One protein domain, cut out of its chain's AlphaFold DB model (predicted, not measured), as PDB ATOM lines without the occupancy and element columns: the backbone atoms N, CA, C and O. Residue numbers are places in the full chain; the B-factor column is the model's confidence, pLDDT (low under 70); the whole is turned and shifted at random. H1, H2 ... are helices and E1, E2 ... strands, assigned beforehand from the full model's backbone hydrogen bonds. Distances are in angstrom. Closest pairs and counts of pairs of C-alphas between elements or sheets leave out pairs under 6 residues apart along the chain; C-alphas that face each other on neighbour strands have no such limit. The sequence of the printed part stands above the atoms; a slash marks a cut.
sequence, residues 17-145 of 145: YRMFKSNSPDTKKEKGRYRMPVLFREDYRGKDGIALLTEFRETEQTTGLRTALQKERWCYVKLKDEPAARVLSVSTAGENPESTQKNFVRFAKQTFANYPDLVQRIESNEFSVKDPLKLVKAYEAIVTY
ATOM      1  N   TYR A  17      -9.528 -17.504  34.893       62.47
ATOM      2  CA  TYR A  17      -8.887 -16.206  34.703       62.47
ATOM      3  C   TYR A  17      -9.894 -15.077  34.915       62.47
ATOM      4  O   TYR A  17     -11.015 -15.132  34.403       62.47
ATOM      5  N   ARG A  18      -9.474 -14.020  35.619       63.97
ATOM      6  CA  ARG A  18     -10.195 -12.741  35.685       63.97
ATOM      7  C   ARG A  18      -9.479 -11.713  34.810       63.97
ATOM      8  O   ARG A  18      -8.251 -11.687  34.740       63.97
ATOM      9  N   MET A  19     -10.259 -10.860  34.147       67.19
ATOM     10  CA  MET A  19      -9.730  -9.722  33.391       67.19
ATOM     11  C   MET A  19      -9.504  -8.536  34.332       67.19
ATOM     12  O   MET A  19     -10.455  -8.021  34.924       67.19
ATOM     13  N   PHE A  20      -8.261  -8.076  34.434       64.75
ATOM     14  CA  PHE A  20      -7.880  -6.879  35.179       64.75
ATOM     15  C   PHE A  20      -7.627  -5.735  34.203       64.75
ATOM     16  O   PHE A  20      -6.955  -5.928  33.192       64.75
ATOM     17  N   LYS A  21      -8.156  -4.542  34.489       59.09
ATOM     18  CA  LYS A  21      -7.757  -3.325  33.769       59.09
ATOM     19  C   LYS A  21      -6.366  -2.924  34.264       59.09
ATOM     20  O   LYS A  21      -6.192  -2.744  35.469       59.09
ATOM     21  N   SER A  22      -5.382  -2.815  33.371       57.97
ATOM     22  CA  SER A  22      -4.114  -2.182  33.727       57.97
ATOM     23  C   SER A  22      -4.343  -0.671  33.816       57.97
ATOM     24  O   SER A  22      -4.753  -0.033  32.852       57.97
ATOM     25  N   ASN A  23      -4.107  -0.103  34.999       52.78
ATOM     26  CA  ASN A  23      -4.060   1.350  35.198       52.78
ATOM     27  C   ASN A  23      -2.617   1.833  35.435       52.78
ATOM     28  O   ASN A  23      -2.415   2.977  35.824       52.78
ATOM     29  N   SER A  24      -1.616   0.962  35.263       46.94
ATOM     30  CA  SER A  24      -0.221   1.297  35.555       46.94
ATOM     31  C   SER A  24       0.354   2.174  34.437       46.94
ATOM     32  O   SER A  24       0.311   1.756  33.279       46.94
ATOM     33  N   PRO A  25       0.906   3.356  34.759       50.78
ATOM     34  CA  PRO A  25       1.702   4.129  33.816       50.78
ATOM     35  C   PRO A  25       3.115   3.554  33.618       50.78
ATOM     36  O   PRO A  25       3.763   3.914  32.643       50.78
ATOM     37  N   ASP A  26       3.575   2.661  34.505       52.25
ATOM     38  CA  ASP A  26       5.013   2.432  34.735       52.25
ATOM     39  C   ASP A  26       5.471   0.966  34.661       52.25
ATOM     40  O   ASP A  26       6.573   0.599  35.059       52.25
ATOM     41  N   THR A  27       4.643   0.074  34.130       46.34
ATOM     42  CA  THR A  27       5.091  -1.289  33.825       46.34
ATOM     43  C   THR A  27       4.685  -1.638  32.410       46.34
ATOM     44  O   THR A  27       3.593  -1.293  31.978       46.34
ATOM     45  N   LYS A  28       5.569  -2.342  31.694       50.41
ATOM     46  CA  LYS A  28       5.459  -2.835  30.304       50.41
ATOM     47  C   LYS A  28       4.214  -3.704  29.995       50.41
ATOM     48  O   LYS A  28       4.210  -4.451  29.024       50.41
ATOM     49  N   LYS A  29       3.173  -3.670  30.827       53.91
ATOM     50  CA  LYS A  29       1.854  -4.227  30.548       53.91
ATOM     51  C   LYS A  29       1.099  -3.184  29.735       53.91
ATOM     52  O   LYS A  29       0.765  -2.125  30.258       53.91
ATOM     53  N   GLU A  30       0.871  -3.482  28.461       48.34
ATOM     54  CA  GLU A  30       0.125  -2.627  27.537       48.34
ATOM     55  C   GLU A  30      -1.137  -2.041  28.192       48.34
ATOM     56  O   GLU A  30      -1.804  -2.696  29.006       48.34
ATOM     57  N   LYS A  31      -1.472  -0.793  27.836       50.00
ATOM     58  CA  LYS A  31      -2.761  -0.178  28.174       50.00
ATOM     59  C   LYS A  31      -3.870  -1.111  27.676       50.00
ATOM     60  O   LYS A  31      -4.102  -1.205  26.476       50.00
ATOM     61  N   GLY A  32      -4.534  -1.831  28.578       58.25
ATOM     62  CA  GLY A  32      -5.448  -2.897  28.177       58.25
ATOM     63  C   GLY A  32      -5.970  -3.732  29.340       58.25
ATOM     64  O   GLY A  32      -5.721  -3.456  30.515       58.25
ATOM     65  N   ARG A  33      -6.754  -4.766  29.017       60.97
ATOM     66  CA  ARG A  33      -7.177  -5.766  30.002       60.97
ATOM     67  C   ARG A  33      -6.261  -6.982  29.899       60.97
ATOM     68  O   ARG A  33      -6.167  -7.557  28.822       60.97
ATOM     69  N   TYR A  34      -5.642  -7.402  30.998       64.69
ATOM     70  CA  TYR A  34      -4.836  -8.627  31.039       64.69
ATOM     71  C   TYR A  34      -5.517  -9.711  31.877       64.69
ATOM     72  O   TYR A  34      -6.301  -9.420  32.786       64.69
ATOM     73  N   ARG A  35      -5.229 -10.975  31.549       63.94
ATOM     74  CA  ARG A  35      -5.720 -12.150  32.279       63.94
ATOM     75  C   ARG A  35      -4.780 -12.444  33.439       63.94
ATOM     76  O   ARG A  35      -3.578 -12.564  33.232       63.94
ATOM     77  N   MET A  36      -5.327 -12.592  34.637       65.06
ATOM     78  CA  MET A  36      -4.589 -13.106  35.790       65.06
ATOM     79  C   MET A  36      -5.304 -14.358  36.303       65.06
ATOM     80  O   MET A  36      -6.541 -14.343  36.384       65.06
ATOM     81  N   PRO A  37      -4.569 -15.448  36.585       64.75
ATOM     82  CA  PRO A  37      -5.156 -16.641  37.174       64.75
ATOM     83  C   PRO A  37      -5.653 -16.311  38.582       64.75
ATOM     84  O   PRO A  37      -4.969 -15.629  39.344       64.75
ATOM     85  N   VAL A  38      -6.853 -16.776  38.915       67.44
ATOM     86  CA  VAL A  38      -7.456 -16.604  40.238       67.44
ATOM     87  C   VAL A  38      -8.085 -17.931  40.654       67.44
ATOM     88  O   VAL A  38      -8.738 -18.607  39.854       67.44
ATOM     89  N   LEU A  39      -7.864 -18.316  41.910       73.12
ATOM     90  CA  LEU A  39      -8.507 -19.476  42.515       73.12
ATOM     91  C   LEU A  39      -9.870 -19.051  43.061       73.12
ATOM     92  O   LEU A  39      -9.967 -18.089  43.820       73.12
ATOM     93  N   PHE A  40     -10.918 -19.773  42.676       76.06
ATOM     94  CA  PHE A  40     -12.283 -19.509  43.119       76.06
ATOM     95  C   PHE A  40     -12.885 -20.761  43.730       76.06
ATOM     96  O   PHE A  40     -12.668 -21.860  43.228       76.06
ATOM     97  N   ARG A  41     -13.737 -20.600  44.736       81.50
ATOM     98  CA  ARG A  41     -14.689 -21.653  45.077       81.50
ATOM     99  C   ARG A  41     -15.784 -21.667  44.011       81.50
ATOM    100  O   ARG A  41     -16.373 -20.627  43.725       81.50
ATOM    101  N   GLU A  42     -16.036 -22.820  43.404       84.62
ATOM    102  CA  GLU A  42     -17.159 -22.997  42.481       84.62
ATOM    103  C   GLU A  42     -18.411 -23.322  43.300       84.62
ATOM    104  O   GLU A  42     -18.565 -24.432  43.797       84.62
ATOM    105  N   ASP A  43     -19.280 -22.328  43.480       86.62
ATOM    106  CA  ASP A  43     -20.523 -22.463  44.250       86.62
ATOM    107  C   ASP A  43     -21.633 -23.134  43.431       86.62
ATOM    108  O   ASP A  43     -22.587 -23.676  43.986       86.62
ATOM    109  N   TYR A  44     -21.526 -23.078  42.103       89.88
ATOM    110  CA  TYR A  44     -22.454 -23.722  41.184       89.88
ATOM    111  C   TYR A  44     -21.805 -23.960  39.825       89.88
ATOM    112  O   TYR A  44     -21.113 -23.080  39.307       89.88
ATOM    113  N   ARG A  45     -22.110 -25.111  39.221       88.94
ATOM    114  CA  ARG A  45     -21.808 -25.441  37.827       88.94
ATOM    115  C   ARG A  45     -23.103 -25.857  37.138       88.94
ATOM    116  O   ARG A  45     -23.656 -26.909  37.453       88.94
ATOM    117  N   GLY A  46     -23.573 -25.009  36.237       86.25
ATOM    118  CA  GLY A  46     -24.715 -25.272  35.371       86.25
ATOM    119  C   GLY A  46     -24.294 -25.905  34.047       86.25
ATOM    120  O   GLY A  46     -23.145 -26.320  33.854       86.25
ATOM    121  N   LYS A  47     -25.242 -25.962  33.115       85.69
ATOM    122  CA  LYS A  47     -25.012 -26.380  31.728       85.69
ATOM    123  C   LYS A  47     -24.228 -25.317  30.951       85.69
ATOM    124  O   LYS A  47     -24.078 -24.181  31.396       85.69
ATOM    125  N   ASP A  48     -23.686 -25.713  29.801       84.94
ATOM    126  CA  ASP A  48     -23.034 -24.823  28.825       84.94
ATOM    127  C   ASP A  48     -21.942 -23.903  29.403       84.94
ATOM    128  O   ASP A  48     -21.706 -22.787  28.943       84.94
ATOM    129  N   GLY A  49     -21.249 -24.373  30.445       84.19
ATOM    130  CA  GLY A  49     -20.157 -23.635  31.077       84.19
ATOM    131  C   GLY A  49     -20.594 -22.479  31.982       84.19
ATOM    132  O   GLY A  49     -19.723 -21.715  32.409       84.19
ATOM    133  N   ILE A  50     -21.888 -22.369  32.303       91.44
ATOM    134  CA  ILE A  50     -22.414 -21.407  33.275       91.44
ATOM    135  C   ILE A  50     -21.941 -21.801  34.674       91.44
ATOM    136  O   ILE A  50     -22.033 -22.961  35.073       91.44
ATOM    137  N   ALA A  51     -21.434 -20.842  35.443       90.75
ATOM    138  CA  ALA A  51     -20.967 -21.115  36.799       90.75
ATOM    139  C   ALA A  51     -21.119 -19.903  37.720       90.75
ATOM    140  O   ALA A  51     -20.958 -18.764  37.279       90.75
ATOM    141  N   LEU A  52     -21.361 -20.160  39.007       91.88
ATOM    142  CA  LEU A  52     -21.239 -19.173  40.079       91.88
ATOM    143  C   LEU A  52     -19.927 -19.431  40.820       91.88
ATOM    144  O   LEU A  52     -19.673 -20.547  41.275       91.88
ATOM    145  N   LEU A  53     -19.103 -18.398  40.952       89.19
ATOM    146  CA  LEU A  53     -17.779 -18.477  41.557       89.19
ATOM    147  C   LEU A  53     -17.682 -17.479  42.715       89.19
ATOM    148  O   LEU A  53     -18.104 -16.331  42.572       89.19
ATOM    149  N   THR A  54     -17.078 -17.887  43.827       88.12
ATOM    150  CA  THR A  54     -16.804 -17.019  44.979       88.12
ATOM    151  C   THR A  54     -15.302 -16.935  45.242       88.12
ATOM    152  O   THR A  54     -14.600 -17.946  45.272       88.12
ATOM    153  N   GLU A  55     -14.807 -15.722  45.463       86.44
ATOM    154  CA  GLU A  55     -13.446 -15.431  45.920       86.44
ATOM    155  C   GLU A  55     -13.521 -14.717  47.270       86.44
ATOM    156  O   GLU A  55     -14.287 -13.764  47.434       86.44
ATOM    157  N   PHE A  56     -12.708 -15.156  48.225       85.19
ATOM    158  CA  PHE A  56     -12.517 -14.456  49.488       85.19
ATOM    159  C   PHE A  56     -11.196 -13.705  49.424       85.19
ATOM    160  O   PHE A  56     -10.161 -14.293  49.111       85.19
ATOM    161  N   ARG A  57     -11.244 -12.401  49.685       84.38
ATOM    162  CA  ARG A  57     -10.072 -11.532  49.713       84.38
ATOM    163  C   ARG A  57      -9.902 -10.952  51.097       84.38
ATOM    164  O   ARG A  57     -10.878 -10.582  51.744       84.38
ATOM    165  N   GLU A  58      -8.653 -10.834  51.502       84.44
ATOM    166  CA  GLU A  58      -8.266 -10.097  52.691       84.44
ATOM    167  C   GLU A  58      -7.266  -9.030  52.262       84.44
ATOM    168  O   GLU A  58      -6.268  -9.326  51.602       84.44
ATOM    169  N   THR A  59      -7.577  -7.778  52.571       81.06
ATOM    170  CA  THR A  59      -6.750  -6.620  52.247       81.06
ATOM    171  C   THR A  59      -6.508  -5.817  53.513       81.06
ATOM    172  O   THR A  59      -7.430  -5.524  54.270       81.06
ATOM    173  N   GLU A  60      -5.259  -5.442  53.763       85.88
ATOM    174  CA  GLU A  60      -4.963  -4.464  54.805       85.88
ATOM    175  C   GLU A  60      -5.376  -3.077  54.308       85.88
ATOM    176  O   GLU A  60      -4.916  -2.609  53.264       85.88
ATOM    177  N   GLN A  61      -6.267  -2.419  55.046       78.75
ATOM    178  CA  GLN A  61      -6.595  -1.018  54.838       78.75
ATOM    179  C   GLN A  61      -6.041  -0.185  55.987       78.75
ATOM    180  O   GLN A  61      -6.358  -0.411  57.156       78.75
ATOM    181  N   THR A  62      -5.248   0.824  55.636       82.25
ATOM    182  CA  THR A  62      -4.783   1.845  56.572       82.25
ATOM    183  C   THR A  62      -5.611   3.109  56.382       82.25
ATOM    184  O   THR A  62      -5.691   3.658  55.284       82.25
ATOM    185  N   THR A  63      -6.254   3.585  57.446       77.94
ATOM    186  CA  THR A  63      -6.978   4.864  57.465       77.94
ATOM    187  C   THR A  63      -6.488   5.685  58.654       77.94
ATOM    188  O   THR A  63      -6.729   5.341  59.814       77.94
ATOM    189  N   GLY A  64      -5.762   6.770  58.373       85.50
ATOM    190  CA  GLY A  64      -5.060   7.535  59.405       85.50
ATOM    191  C   GLY A  64      -4.000   6.680  60.110       85.50
ATOM    192  O   GLY A  64      -3.165   6.071  59.455       85.50
ATOM    193  N   LEU A  65      -4.054   6.619  61.445       88.31
ATOM    194  CA  LEU A  65      -3.128   5.832  62.281       88.31
ATOM    195  C   LEU A  65      -3.576   4.378  62.516       88.31
ATOM    196  O   LEU A  65      -2.938   3.658  63.280       88.31
ATOM    197  N   ARG A  66      -4.699   3.945  61.929       77.12
ATOM    198  CA  ARG A  66      -5.250   2.599  62.141       77.12
ATOM    199  C   ARG A  66      -5.068   1.748  60.895       77.12
ATOM    200  O   ARG A  66      -5.456   2.170  59.809       77.12
ATOM    201  N   THR A  67      -4.559   0.537  61.088       85.44
ATOM    202  CA  THR A  67      -4.544  -0.523  60.076       85.44
ATOM    203  C   THR A  67      -5.519  -1.608  60.507       85.44
ATOM    204  O   THR A  67      -5.486  -2.052  61.655       85.44
ATOM    205  N   ALA A  68      -6.406  -2.011  59.606       83.62
ATOM    206  CA  ALA A  68      -7.359  -3.086  59.835       83.62
ATOM    207  C   ALA A  68      -7.411  -4.019  58.626       83.62
ATOM    208  O   ALA A  68      -7.235  -3.595  57.483       83.62
ATOM    209  N   LEU A  69      -7.685  -5.296  58.888       85.00
ATOM    210  CA  LEU A  69      -7.961  -6.271  57.841       85.00
ATOM    211  C   LEU A  69      -9.395  -6.084  57.350       85.00
ATOM    212  O   LEU A  69     -10.358  -6.305  58.086       85.00
ATOM    213  N   GLN A  70      -9.528  -5.706  56.088       84.50
ATOM    214  CA  GLN A  70     -10.785  -5.710  55.370       84.50
ATOM    215  C   GLN A  70     -10.961  -7.078  54.710       84.50
ATOM    216  O   GLN A  70     -10.122  -7.527  53.932       84.50
ATOM    217  N   LYS A  71     -12.067  -7.753  55.027       87.31
ATOM    218  CA  LYS A  71     -12.429  -9.029  54.407       87.31
ATOM    219  C   LYS A  71     -13.533  -8.794  53.393       87.31
ATOM    220  O   LYS A  71     -14.595  -8.281  53.746       87.31
ATOM    221  N   GLU A  72     -13.300  -9.188  52.153       89.25
ATOM    222  CA  GLU A  72     -14.252  -9.045  51.061       89.25
ATOM    223  C   GLU A  72     -14.633 -10.419  50.513       89.25
ATOM    224  O   GLU A  72     -13.787 -11.274  50.249       89.25
ATOM    225  N   ARG A  73     -15.927 -10.615  50.277       88.88
ATOM    226  CA  ARG A  73     -16.437 -11.725  49.475       88.88
ATOM    227  C   ARG A  73     -16.839 -11.182  48.113       88.88
ATOM    228  O   ARG A  73     -17.723 -10.332  48.012       88.88
ATOM    229  N   TRP A  74     -16.201 -11.701  47.077       90.00
ATOM    230  CA  TRP A  74     -16.494 -11.384  45.688       90.00
ATOM    231  C   TRP A  74     -17.253 -12.543  45.058       90.00
ATOM    232  O   TRP A  74     -16.775 -13.676  45.066       90.00
ATOM    233  N   CYS A  75     -18.416 -12.252  44.484       90.88
ATOM    234  CA  CYS A  75     -19.194 -13.219  43.720       90.88
ATOM    235  C   CYS A  75     -19.077 -12.898  42.233       90.88
ATOM    236  O   CYS A  75     -19.194 -11.741  41.817       90.88
ATOM    237  N   TYR A  76     -18.899 -13.934  41.424       90.69
ATOM    238  CA  TYR A  76     -18.765 -13.842  39.980       90.69
ATOM    239  C   TYR A  76     -19.664 -14.851  39.289       90.69
ATOM    240  O   TYR A  76     -19.961 -15.910  39.833       90.69
ATOM    241  N   VAL A  77     -20.021 -14.551  38.047       91.69
ATOM    242  CA  VAL A  77     -20.707 -15.488  37.162       91.69
ATOM    243  C   VAL A  77     -19.913 -15.672  35.882       91.69
ATOM    244  O   VAL A  77     -19.452 -14.703  35.278       91.69
ATOM    245  N   LYS A  78     -19.753 -16.920  35.457       90.88
ATOM    246  CA  LYS A  78     -19.370 -17.247  34.086       90.88
ATOM    247  C   LYS A  78     -20.657 -17.439  33.293       90.88
ATOM    248  O   LYS A  78     -21.469 -18.282  33.663       90.88
ATOM    249  N   LEU A  79     -20.855 -16.617  32.268       90.88
ATOM    250  CA  LEU A  79     -21.993 -16.730  31.360       90.88
ATOM    251  C   LEU A  79     -21.695 -17.764  30.269       90.88
ATOM    252  O   LEU A  79     -20.532 -18.114  30.039       90.88
ATOM    253  N   LYS A  80     -22.750 -18.238  29.605       90.31
ATOM    254  CA  LYS A  80     -22.629 -19.125  28.448       90.31
ATOM    255  C   LYS A  80     -21.800 -18.438  27.360       90.31
ATOM    256  O   LYS A  80     -21.931 -17.234  27.154       90.31
ATOM    257  N   ASP A  81     -20.911 -19.200  26.730       85.31
ATOM    258  CA  ASP A  81     -20.005 -18.757  25.659       85.31
ATOM    259  C   ASP A  81     -19.046 -17.604  26.021       85.31
ATOM    260  O   ASP A  81     -18.290 -17.122  25.175       85.31
ATOM    261  N   GLU A  82     -18.994 -17.185  27.292       82.06
ATOM    262  CA  GLU A  82     -18.064 -16.152  27.727       82.06
ATOM    263  C   GLU A  82     -16.733 -16.732  28.229       82.06
ATOM    264  O   GLU A  82     -16.695 -17.635  29.077       82.06
ATOM    265  N   PRO A  83     -15.595 -16.174  27.774       73.88
ATOM    266  CA  PRO A  83     -14.280 -16.680  28.151       73.88
ATOM    267  C   PRO A  83     -13.890 -16.332  29.594       73.88
ATOM    268  O   PRO A  83     -12.996 -16.968  30.151       73.88
ATOM    269  N   ALA A  84     -14.512 -15.316  30.200       79.94
ATOM    270  CA  ALA A  84     -14.150 -14.806  31.520       79.94
ATOM    271  C   ALA A  84     -15.383 -14.616  32.407       79.94
ATOM    272  O   ALA A  84     -16.453 -14.249  31.932       79.94
ATOM    273  N   ALA A  85     -15.207 -14.815  33.714       86.75
ATOM    274  CA  ALA A  85     -16.255 -14.534  34.684       86.75
ATOM    275  C   ALA A  85     -16.415 -13.018  34.905       86.75
ATOM    276  O   ALA A  85     -15.434 -12.265  34.952       86.75
ATOM    277  N   ARG A  86     -17.661 -12.576  35.069       87.00
ATOM    278  CA  ARG A  86     -18.052 -11.194  35.372       87.00
ATOM    279  C   ARG A  86     -18.403 -11.050  36.847       87.00
ATOM    280  O   ARG A  86     -18.826 -12.008  37.483       87.00
ATOM    281  N   VAL A  87     -18.212  -9.854  37.396       90.19
ATOM    282  CA  VAL A  87     -18.512  -9.559  38.807       90.19
ATOM    283  C   VAL A  87     -20.024  -9.438  38.992       90.19
ATOM    284  O   VAL A  87     -20.651  -8.635  38.310       90.19
ATOM    285  N   LEU A  88     -20.582 -10.184  39.944       91.50
ATOM    286  CA  LEU A  88     -21.978 -10.062  40.378       91.50
ATOM    287  C   LEU A  88     -22.137  -9.227  41.643       91.50
ATOM    288  O   LEU A  88     -23.107  -8.487  41.766       91.50
ATOM    289  N   SER A  89     -21.214  -9.344  42.592       91.12
ATOM    290  CA  SER A  89     -21.229  -8.524  43.800       91.12
ATOM    291  C   SER A  89     -19.889  -8.525  44.505       91.12
ATOM    292  O   SER A  89     -19.050  -9.410  44.321       91.12
ATOM    293  N   VAL A  90     -19.738  -7.515  45.351       90.19
ATOM    294  CA  VAL A  90     -18.700  -7.421  46.366       90.19
ATOM    295  C   VAL A  90     -19.414  -7.113  47.670       90.19
ATOM    296  O   VAL A  90     -20.270  -6.229  47.702       90.19
ATOM    297  N   SER A  91     -19.098  -7.864  48.716       87.19
ATOM    298  CA  SER A  91     -19.583  -7.593  50.066       87.19
ATOM    299  C   SER A  91     -18.404  -7.512  51.016       87.19
ATOM    300  O   SER A  91     -17.639  -8.477  51.119       87.19
ATOM    301  N   THR A  92     -18.281  -6.390  51.720       87.81
ATOM    302  CA  THR A  92     -17.272  -6.221  52.766       87.81
ATOM    303  C   THR A  92     -17.833  -6.675  54.111       87.81
ATOM    304  O   THR A  92     -18.984  -6.392  54.450       87.81
ATOM    305  N   ALA A  93     -17.032  -7.381  54.906       83.25
ATOM    306  CA  ALA A  93     -17.405  -7.734  56.270       83.25
ATOM    307  C   ALA A  93     -17.696  -6.468  57.098       83.25
ATOM    308  O   ALA A  93     -16.879  -5.553  57.152       83.25
ATOM    309  N   GLY A  94     -18.867  -6.422  57.739       80.94
ATOM    310  CA  GLY A  94     -19.322  -5.261  58.513       80.94
ATOM    311  C   GLY A  94     -19.976  -4.143  57.691       80.94
ATOM    312  O   GLY A  94     -20.389  -3.141  58.269       80.94
ATOM    313  N   GLU A  95     -20.108  -4.295  56.368       84.38
ATOM    314  CA  GLU A  95     -20.808  -3.321  55.526       84.38
ATOM    315  C   GLU A  95     -22.327  -3.355  55.749       84.38
ATOM    316  O   GLU A  95     -22.921  -4.397  56.036       84.38
ATOM    317  N   ASN A  96     -22.976  -2.199  55.571       88.06
ATOM    318  CA  ASN A  96     -24.430  -2.097  55.609       88.06
ATOM    319  C   ASN A  96     -25.063  -3.039  54.551       88.06
ATOM    320  O   ASN A  96     -24.724  -2.943  53.360       88.06
ATOM    321  N   PRO A  97     -26.020  -3.907  54.941       85.12
ATOM    322  CA  PRO A  97     -26.759  -4.760  54.014       85.12
ATOM    323  C   PRO A  97     -27.389  -4.016  52.828       85.12
ATOM    324  O   PRO A  97     -27.382  -4.538  51.714       85.12
ATOM    325  N   GLU A  98     -27.886  -2.792  53.025       87.75
ATOM    326  CA  GLU A  98     -28.491  -1.994  51.949       87.75
ATOM    327  C   GLU A  98     -27.461  -1.526  50.916       87.75
ATOM    328  O   GLU A  98     -27.728  -1.565  49.715       87.75
ATOM    329  N   SER A  99     -26.268  -1.117  51.367       87.50
ATOM    330  CA  SER A  99     -25.146  -0.763  50.481       87.50
ATOM    331  C   SER A  99     -24.727  -1.971  49.651       87.50
ATOM    332  O   SER A  99     -24.631  -1.909  48.423       87.50
ATOM    333  N   THR A 100     -24.594  -3.113  50.325       88.00
ATOM    334  CA  THR A 100     -24.216  -4.382  49.704       88.00
ATOM    335  C   THR A 100     -25.239  -4.813  48.647       88.00
ATOM    336  O   THR A 100     -24.870  -5.225  47.546       88.00
ATOM    337  N   GLN A 101     -26.536  -4.664  48.938       91.25
ATOM    338  CA  GLN A 101     -27.608  -4.966  47.989       91.25
ATOM    339  C   GLN A 101     -27.605  -4.004  46.790       91.25
ATOM    340  O   GLN A 101     -27.724  -4.457  45.653       91.25
ATOM    341  N   LYS A 102     -27.404  -2.696  47.003       91.44
ATOM    342  CA  LYS A 102     -27.273  -1.720  45.903       91.44
ATOM    343  C   LYS A 102     -26.078  -2.039  45.001       91.44
ATOM    344  O   LYS A 102     -26.200  -1.968  43.776       91.44
ATOM    345  N   ASN A 103     -24.949  -2.439  45.587       91.69
ATOM    346  CA  ASN A 103     -23.774  -2.891  44.841       91.69
ATOM    347  C   ASN A 103     -24.081  -4.143  44.010       91.69
ATOM    348  O   ASN A 103     -23.741  -4.178  42.827       91.69
ATOM    349  N   PHE A 104     -24.773  -5.132  44.585       93.25
ATOM    350  CA  PHE A 104     -25.226  -6.321  43.855       93.25
ATOM    351  C   PHE A 104     -26.119  -5.960  42.663       93.25
ATOM    352  O   PHE A 104     -25.815  -6.358  41.544       93.25
ATOM    353  N   VAL A 105     -27.158  -5.140  42.860       94.62
ATOM    354  CA  VAL A 105     -28.052  -4.698  41.772       94.62
ATOM    355  C   VAL A 105     -27.257  -4.005  40.662       94.62
ATOM    356  O   VAL A 105     -27.424  -4.321  39.484       94.62
ATOM    357  N   ARG A 106     -26.334  -3.103  41.017       94.31
ATOM    358  CA  ARG A 106     -25.493  -2.387  40.048       94.31
ATOM    359  C   ARG A 106     -24.653  -3.339  39.191       94.31
ATOM    360  O   ARG A 106     -24.643  -3.199  37.967       94.31
ATOM    361  N   PHE A 107     -23.943  -4.279  39.811       94.31
ATOM    362  CA  PHE A 107     -23.085  -5.232  39.101       94.31
ATOM    363  C   PHE A 107     -23.891  -6.264  38.304       94.31
ATOM    364  O   PHE A 107     -23.540  -6.561  37.162       94.31
ATOM    365  N   ALA A 108     -24.994  -6.762  38.864       94.56
ATOM    366  CA  ALA A 108     -25.895  -7.694  38.197       94.56
ATOM    367  C   ALA A 108     -26.480  -7.085  36.913       94.56
ATOM    368  O   ALA A 108     -26.381  -7.700  35.853       94.56
ATOM    369  N   LYS A 109     -26.975  -5.839  36.963       94.94
ATOM    370  CA  LYS A 109     -27.475  -5.125  35.774       94.94
ATOM    371  C   LYS A 109     -26.427  -5.010  34.670       94.94
ATOM    372  O   LYS A 109     -26.730  -5.224  33.505       94.94
ATOM    373  N   GLN A 110     -25.188  -4.674  35.031       92.31
ATOM    374  CA  GLN A 110     -24.095  -4.568  34.059       92.31
ATOM    375  C   GLN A 110     -23.720  -5.929  33.469       92.31
ATOM    376  O   GLN A 110     -23.424  -6.037  32.281       92.31
ATOM    377  N   THR A 111     -23.728  -6.968  34.298       92.81
ATOM    378  CA  THR A 111     -23.387  -8.329  33.887       92.81
ATOM    379  C   THR A 111     -24.411  -8.890  32.910       92.81
ATOM    380  O   THR A 111     -24.010  -9.419  31.874       92.81
ATOM    381  N   PHE A 112     -25.699  -8.706  33.200       94.62
ATOM    382  CA  PHE A 112     -26.825  -9.232  32.428       94.62
ATOM    383  C   PHE A 112     -27.466  -8.200  31.491       94.62
ATOM    384  O   PHE A 112     -28.612  -8.370  31.097       94.62
ATOM    385  N   ALA A 113     -26.738  -7.151  31.096       93.06
ATOM    386  CA  ALA A 113     -27.274  -6.054  30.281       93.06
ATOM    387  C   ALA A 113     -27.943  -6.506  28.964       93.06
ATOM    388  O   ALA A 113     -28.821  -5.818  28.457       93.06
ATOM    389  N   ASN A 114     -27.556  -7.673  28.440       93.06
ATOM    390  CA  ASN A 114     -28.113  -8.260  27.218       93.06
ATOM    391  C   ASN A 114     -29.419  -9.054  27.443       93.06
ATOM    392  O   ASN A 114     -29.939  -9.626  26.491       93.06
ATOM    393  N   TYR A 115     -29.942  -9.107  28.673       93.75
ATOM    394  CA  TYR A 115     -31.145  -9.858  29.049       93.75
ATOM    395  C   TYR A 115     -32.160  -8.921  29.727       93.75
ATOM    396  O   TYR A 115     -32.215  -8.876  30.960       93.75
ATOM    397  N   PRO A 116     -32.953  -8.151  28.954       93.62
ATOM    398  CA  PRO A 116     -33.842  -7.110  29.484       93.62
ATOM    399  C   PRO A 116     -34.821  -7.608  30.555       93.62
ATOM    400  O   PRO A 116     -34.932  -6.988  31.611       93.62
ATOM    401  N   ASP A 117     -35.445  -8.769  30.340       94.12
ATOM    402  CA  ASP A 117     -36.386  -9.366  31.301       94.12
ATOM    403  C   ASP A 117     -35.707  -9.687  32.639       94.12
ATOM    404  O   ASP A 117     -36.263  -9.479  33.719       94.12
ATOM    405  N   LEU A 118     -34.460 -10.165  32.584       95.62
ATOM    406  CA  LEU A 118     -33.679 -10.455  33.780       95.62
ATOM    407  C   LEU A 118     -33.257  -9.164  34.492       95.62
ATOM    408  O   LEU A 118     -33.288  -9.106  35.719       95.62
ATOM    409  N   VAL A 119     -32.907  -8.117  33.737       96.12
ATOM    410  CA  VAL A 119     -32.591  -6.785  34.276       96.12
ATOM    411  C   VAL A 119     -33.789  -6.195  35.016       96.12
ATOM    412  O   VAL A 119     -33.616  -5.712  36.134       96.12
ATOM    413  N   GLN A 120     -34.998  -6.301  34.462       95.00
ATOM    414  CA  GLN A 120     -36.212  -5.811  35.116       95.00
ATOM    415  C   GLN A 120     -36.467  -6.519  36.459       95.00
ATOM    416  O   GLN A 120     -36.786  -5.872  37.456       95.00
ATOM    417  N   ARG A 121     -36.252  -7.838  36.514       96.31
ATOM    418  CA  ARG A 121     -36.356  -8.642  37.747       96.31
ATOM    419  C   ARG A 121     -35.271  -8.308  38.778       96.31
ATOM    420  O   ARG A 121     -35.499  -8.356  39.985       96.31
ATOM    421  N   ILE A 122     -34.076  -7.937  38.320       95.38
ATOM    422  CA  ILE A 122     -33.016  -7.417  39.197       95.38
ATOM    423  C   ILE A 122     -33.430  -6.066  39.796       95.38
ATOM    424  O   ILE A 122     -33.247  -5.847  40.993       95.38
ATOM    425  N   GLU A 123     -33.997  -5.165  38.991       93.19
ATOM    426  CA  GLU A 123     -34.446  -3.838  39.435       93.19
ATOM    427  C   GLU A 123     -35.629  -3.891  40.405       93.19
ATOM    428  O   GLU A 123     -35.698  -3.074  41.323       93.19
ATOM    429  N   SER A 124     -36.510  -4.883  40.265       93.69
ATOM    430  CA  SER A 124     -37.609  -5.129  41.206       93.69
ATOM    431  C   SER A 124     -37.159  -5.753  42.537       93.69
ATOM    432  O   SER A 124     -37.999  -6.041  43.387       93.69
ATOM    433  N   ASN A 125     -35.848  -5.927  42.752       91.19
ATOM    434  CA  ASN A 125     -35.254  -6.583  43.922       91.19
ATOM    435  C   ASN A 125     -35.720  -8.037  44.128       91.19
ATOM    436  O   ASN A 125     -35.734  -8.524  45.258       91.19
ATOM    437  N   GLU A 126     -36.048  -8.763  43.053       94.69
ATOM    438  CA  GLU A 126     -36.373 -10.193  43.142       94.69
ATOM    439  C   GLU A 126     -35.173 -11.028  43.637       94.69
ATOM    440  O   GLU A 126     -35.329 -12.063  44.287       94.69
ATOM    441  N   PHE A 127     -33.953 -10.555  43.361       95.00
ATOM    442  CA  PHE A 127     -32.709 -11.232  43.712       95.00
ATOM    443  C   PHE A 127     -31.954 -10.517  44.833       95.00
ATOM    444  O   PHE A 127     -31.960  -9.290  44.940       95.00
ATOM    445  N   SER A 128     -31.223 -11.288  45.640       91.19
ATOM    446  CA  SER A 128     -30.459 -10.768  46.773       91.19
ATOM    447  C   SER A 128     -29.003 -11.207  46.735       91.19
ATOM    448  O   SER A 128     -28.692 -12.341  46.380       91.19
ATOM    449  N   VAL A 129     -28.120 -10.341  47.236       89.38
ATOM    450  CA  VAL A 129     -26.707 -10.666  47.466       89.38
ATOM    451  C   VAL A 129     -26.497 -11.848  48.423       89.38
ATOM    452  O   VAL A 129     -25.456 -12.498  48.375       89.38
ATOM    453  N   LYS A 130     -27.482 -12.152  49.283       88.38
ATOM    454  CA  LYS A 130     -27.441 -13.319  50.180       88.38
ATOM    455  C   LYS A 130     -27.601 -14.642  49.430       88.38
ATOM    456  O   LYS A 130     -27.088 -15.656  49.890       88.38
ATOM    457  N   ASP A 131     -28.295 -14.618  48.295       90.56
ATOM    458  CA  ASP A 131     -28.584 -15.791  47.474       90.56
ATOM    459  C   ASP A 131     -28.406 -15.466  45.976       90.56
ATOM    460  O   ASP A 131     -29.378 -15.387  45.215       90.56
ATOM    461  N   PRO A 132     -27.153 -15.248  45.529       92.00
ATOM    462  CA  PRO A 132     -26.857 -14.926  44.134       92.00
ATOM    463  C   PRO A 132     -27.132 -16.106  43.189       92.00
ATOM    464  O   PRO A 132     -27.250 -15.909  41.980       92.00
ATOM    465  N   LEU A 133     -27.271 -17.328  43.717       93.38
ATOM    466  CA  LEU A 133     -27.559 -18.519  42.924       93.38
ATOM    467  C   LEU A 133     -28.940 -18.451  42.264       93.38
ATOM    468  O   LEU A 133     -29.081 -18.890  41.123       93.38
ATOM    469  N   LYS A 134     -29.944 -17.864  42.928       95.25
ATOM    470  CA  LYS A 134     -31.272 -17.651  42.324       95.25
ATOM    471  C   LYS A 134     -31.199 -16.862  41.021       95.25
ATOM    472  O   LYS A 134     -31.855 -17.236  40.053       95.25
ATOM    473  N   LEU A 135     -30.364 -15.824  40.981       96.00
ATOM    474  CA  LEU A 135     -30.151 -15.025  39.776       96.00
ATOM    475  C   LEU A 135     -29.476 -15.845  38.669       96.00
ATOM    476  O   LEU A 135     -29.922 -15.822  37.526       96.00
ATOM    477  N   VAL A 136     -28.435 -16.613  39.007       94.88
ATOM    478  CA  VAL A 136     -27.730 -17.456  38.025       94.88
ATOM    479  C   VAL A 136     -28.643 -18.544  37.455       94.88
ATOM    480  O   VAL A 136     -28.626 -18.771  36.251       94.88
ATOM    481  N   LYS A 137     -29.489 -19.170  38.280       94.69
ATOM    482  CA  LYS A 137     -30.476 -20.157  37.813       94.69
ATOM    483  C   LYS A 137     -31.565 -19.533  36.942       94.69
ATOM    484  O   LYS A 137     -31.976 -20.144  35.962       94.69
ATOM    485  N   ALA A 138     -32.019 -18.324  37.275       95.12
ATOM    486  CA  ALA A 138     -32.962 -17.590  36.436       95.12
ATOM    487  C   ALA A 138     -32.359 -17.278  35.057       95.12
ATOM    488  O   ALA A 138     -33.034 -17.445  34.048       95.12
ATOM    489  N   TYR A 139     -31.081 -16.891  35.012       95.19
ATOM    490  CA  TYR A 139     -30.339 -16.726  33.765       95.19
ATOM    491  C   TYR A 139     -30.205 -18.039  32.982       95.19
ATOM    492  O   TYR A 139     -30.515 -18.072  31.796       95.19
ATOM    493  N   GLU A 140     -29.771 -19.119  33.635       94.38
ATOM    494  CA  GLU A 140     -29.601 -20.425  32.993       94.38
ATOM    495  C   GLU A 140     -30.906 -20.920  32.365       94.38
ATOM    496  O   GLU A 140     -30.886 -21.418  31.240       94.38
ATOM    497  N   ALA A 141     -32.040 -20.723  33.043       92.69
ATOM    498  CA  ALA A 141     -33.346 -21.035  32.481       92.69
ATOM    499  C   ALA A 141     -33.596 -20.272  31.170       92.69
ATOM    500  O   ALA A 141     -34.066 -20.874  30.218       92.69
ATOM    501  N   ILE A 142     -33.226 -18.992  31.077       91.75
ATOM    502  CA  ILE A 142     -33.437 -18.176  29.868       91.75
ATOM    503  C   ILE A 142     -32.596 -18.663  28.681       91.75
ATOM    504  O   ILE A 142     -33.068 -18.610  27.555       91.75
ATOM    505  N   VAL A 143     -31.357 -19.111  28.905       90.06
ATOM    506  CA  VAL A 143     -30.419 -19.461  27.813       90.06
ATOM    507  C   VAL A 143     -30.396 -20.943  27.435       90.06
ATOM    508  O   VAL A 143     -29.647 -21.335  26.535       90.06
ATOM    509  N   THR A 144     -31.154 -21.768  28.161       80.56
ATOM    510  CA  THR A 144     -31.300 -23.208  27.891       80.56
ATOM    511  C   THR A 144     -32.536 -23.517  27.040       80.56
ATOM    512  O   THR A 144     -32.565 -24.569  26.401       80.56
ATOM    513  N   TYR A 145     -33.538 -22.633  27.033       59.19
ATOM    514  CA  TYR A 145     -34.672 -22.673  26.102       59.19
ATOM    515  C   TYR A 145     -34.346 -21.901  24.823       59.19
ATOM    516  O   TYR A 145     -34.869 -22.314  23.765       59.19
TER     517      TYR A 145
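This is residues 17 to 145 of the 145 residues of an uncharacterized protein of Alistipes sp. AF48-12 (UniProt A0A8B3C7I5). A twisted sheet of four strands, E3 to E6, has helices over one face: H1 runs along E6, H3 slants over E4 and E5, and H2 packs on H1. E4 and E5 make a long hairpin that reaches beyond E3 and E6 to its turn near Leu 65, and a separate small hairpin, E1 and E2, lies off the sheet, apart from the three helices. The printed part has 129 residues, with six named strands followed by three named helices along the chain. The larger sheet has the order E3, E4, E5, E6, antiparallel throughout, and the class is mixed, helices and strands. The whole is compact, with a radius of gyration of the C-alphas of 16.2 A and spans of 53 by 37 by 24 A.

E1, residues 17 to 21, and E2, residues 33 to 38, form an antiparallel hairpin, with N 20 and O 34 within hydrogen-bond range at 2.9 A. E2 runs on into E3, residues 41 to 45, at 100 degrees. A meander follows, each strand the antiparallel neighbour of the one before: E3, E4 at residues 51 to 63, E5 at residues 66 to 78, and E6 at residues 86 to 92. Its pairs include N 43 and O 52 at 2.9 A, N 57 and O 72 at 2.8 A, and N 75 and O 89 at 2.9 A. E4 bends by 52 degrees at residue 60. H1, residues 97 to 111, is on the sheet at a height of 6.4 A, over E6 and along the strands, at 4 degrees to E6 on the local plane; their closest C-alphas, of Ser 89 and Phe 104, are 4.6 A apart. H2, residues 116 to 123, is not on the sheet; H1 touches it with residues 105 to 109 alone, and the closest C-alphas of the two helices, those of Lys 109 and Val 119, are 5.6 A apart. H1 and H2 form a helical hairpin, opposite ways at a shallow tilt of 11 degrees. H3, residues 132 to 144, is on the same face as H1 at a height of 9.9 A, over E4 and E5 and slantwise to the strands, and makes two layers with the sheet. Its closest C-alphas to E4 are those of Leu 133 and Leu 52, 7.0 A apart. H2 and H3 are close but not clearly touching, with the C-alphas of Leu 118 and Tyr 139 7.1 A apart. In H1, H2 and H3 every O i to N i+4 pair is within hydrogen-bond range.

E1 begins at C-alpha 17, (-8.887, -16.206, 34.703). E4 measures 36.0 A and E5 37.2 A from first to last C-alpha, E6 18.1 A, H1 20.7 A and H3 18.8 A. H3 ends at C-alpha 144, (-31.300, -23.208, 27.891).

The C-alphas of Leu 65 and Tyr 145, the two farthest apart, are 55.8 A from each other. The printed part has no cut, and the link from E1 to E2, 11 residues, is long. The pLDDT is under 70 at residues 17 to 38 and at residue 145.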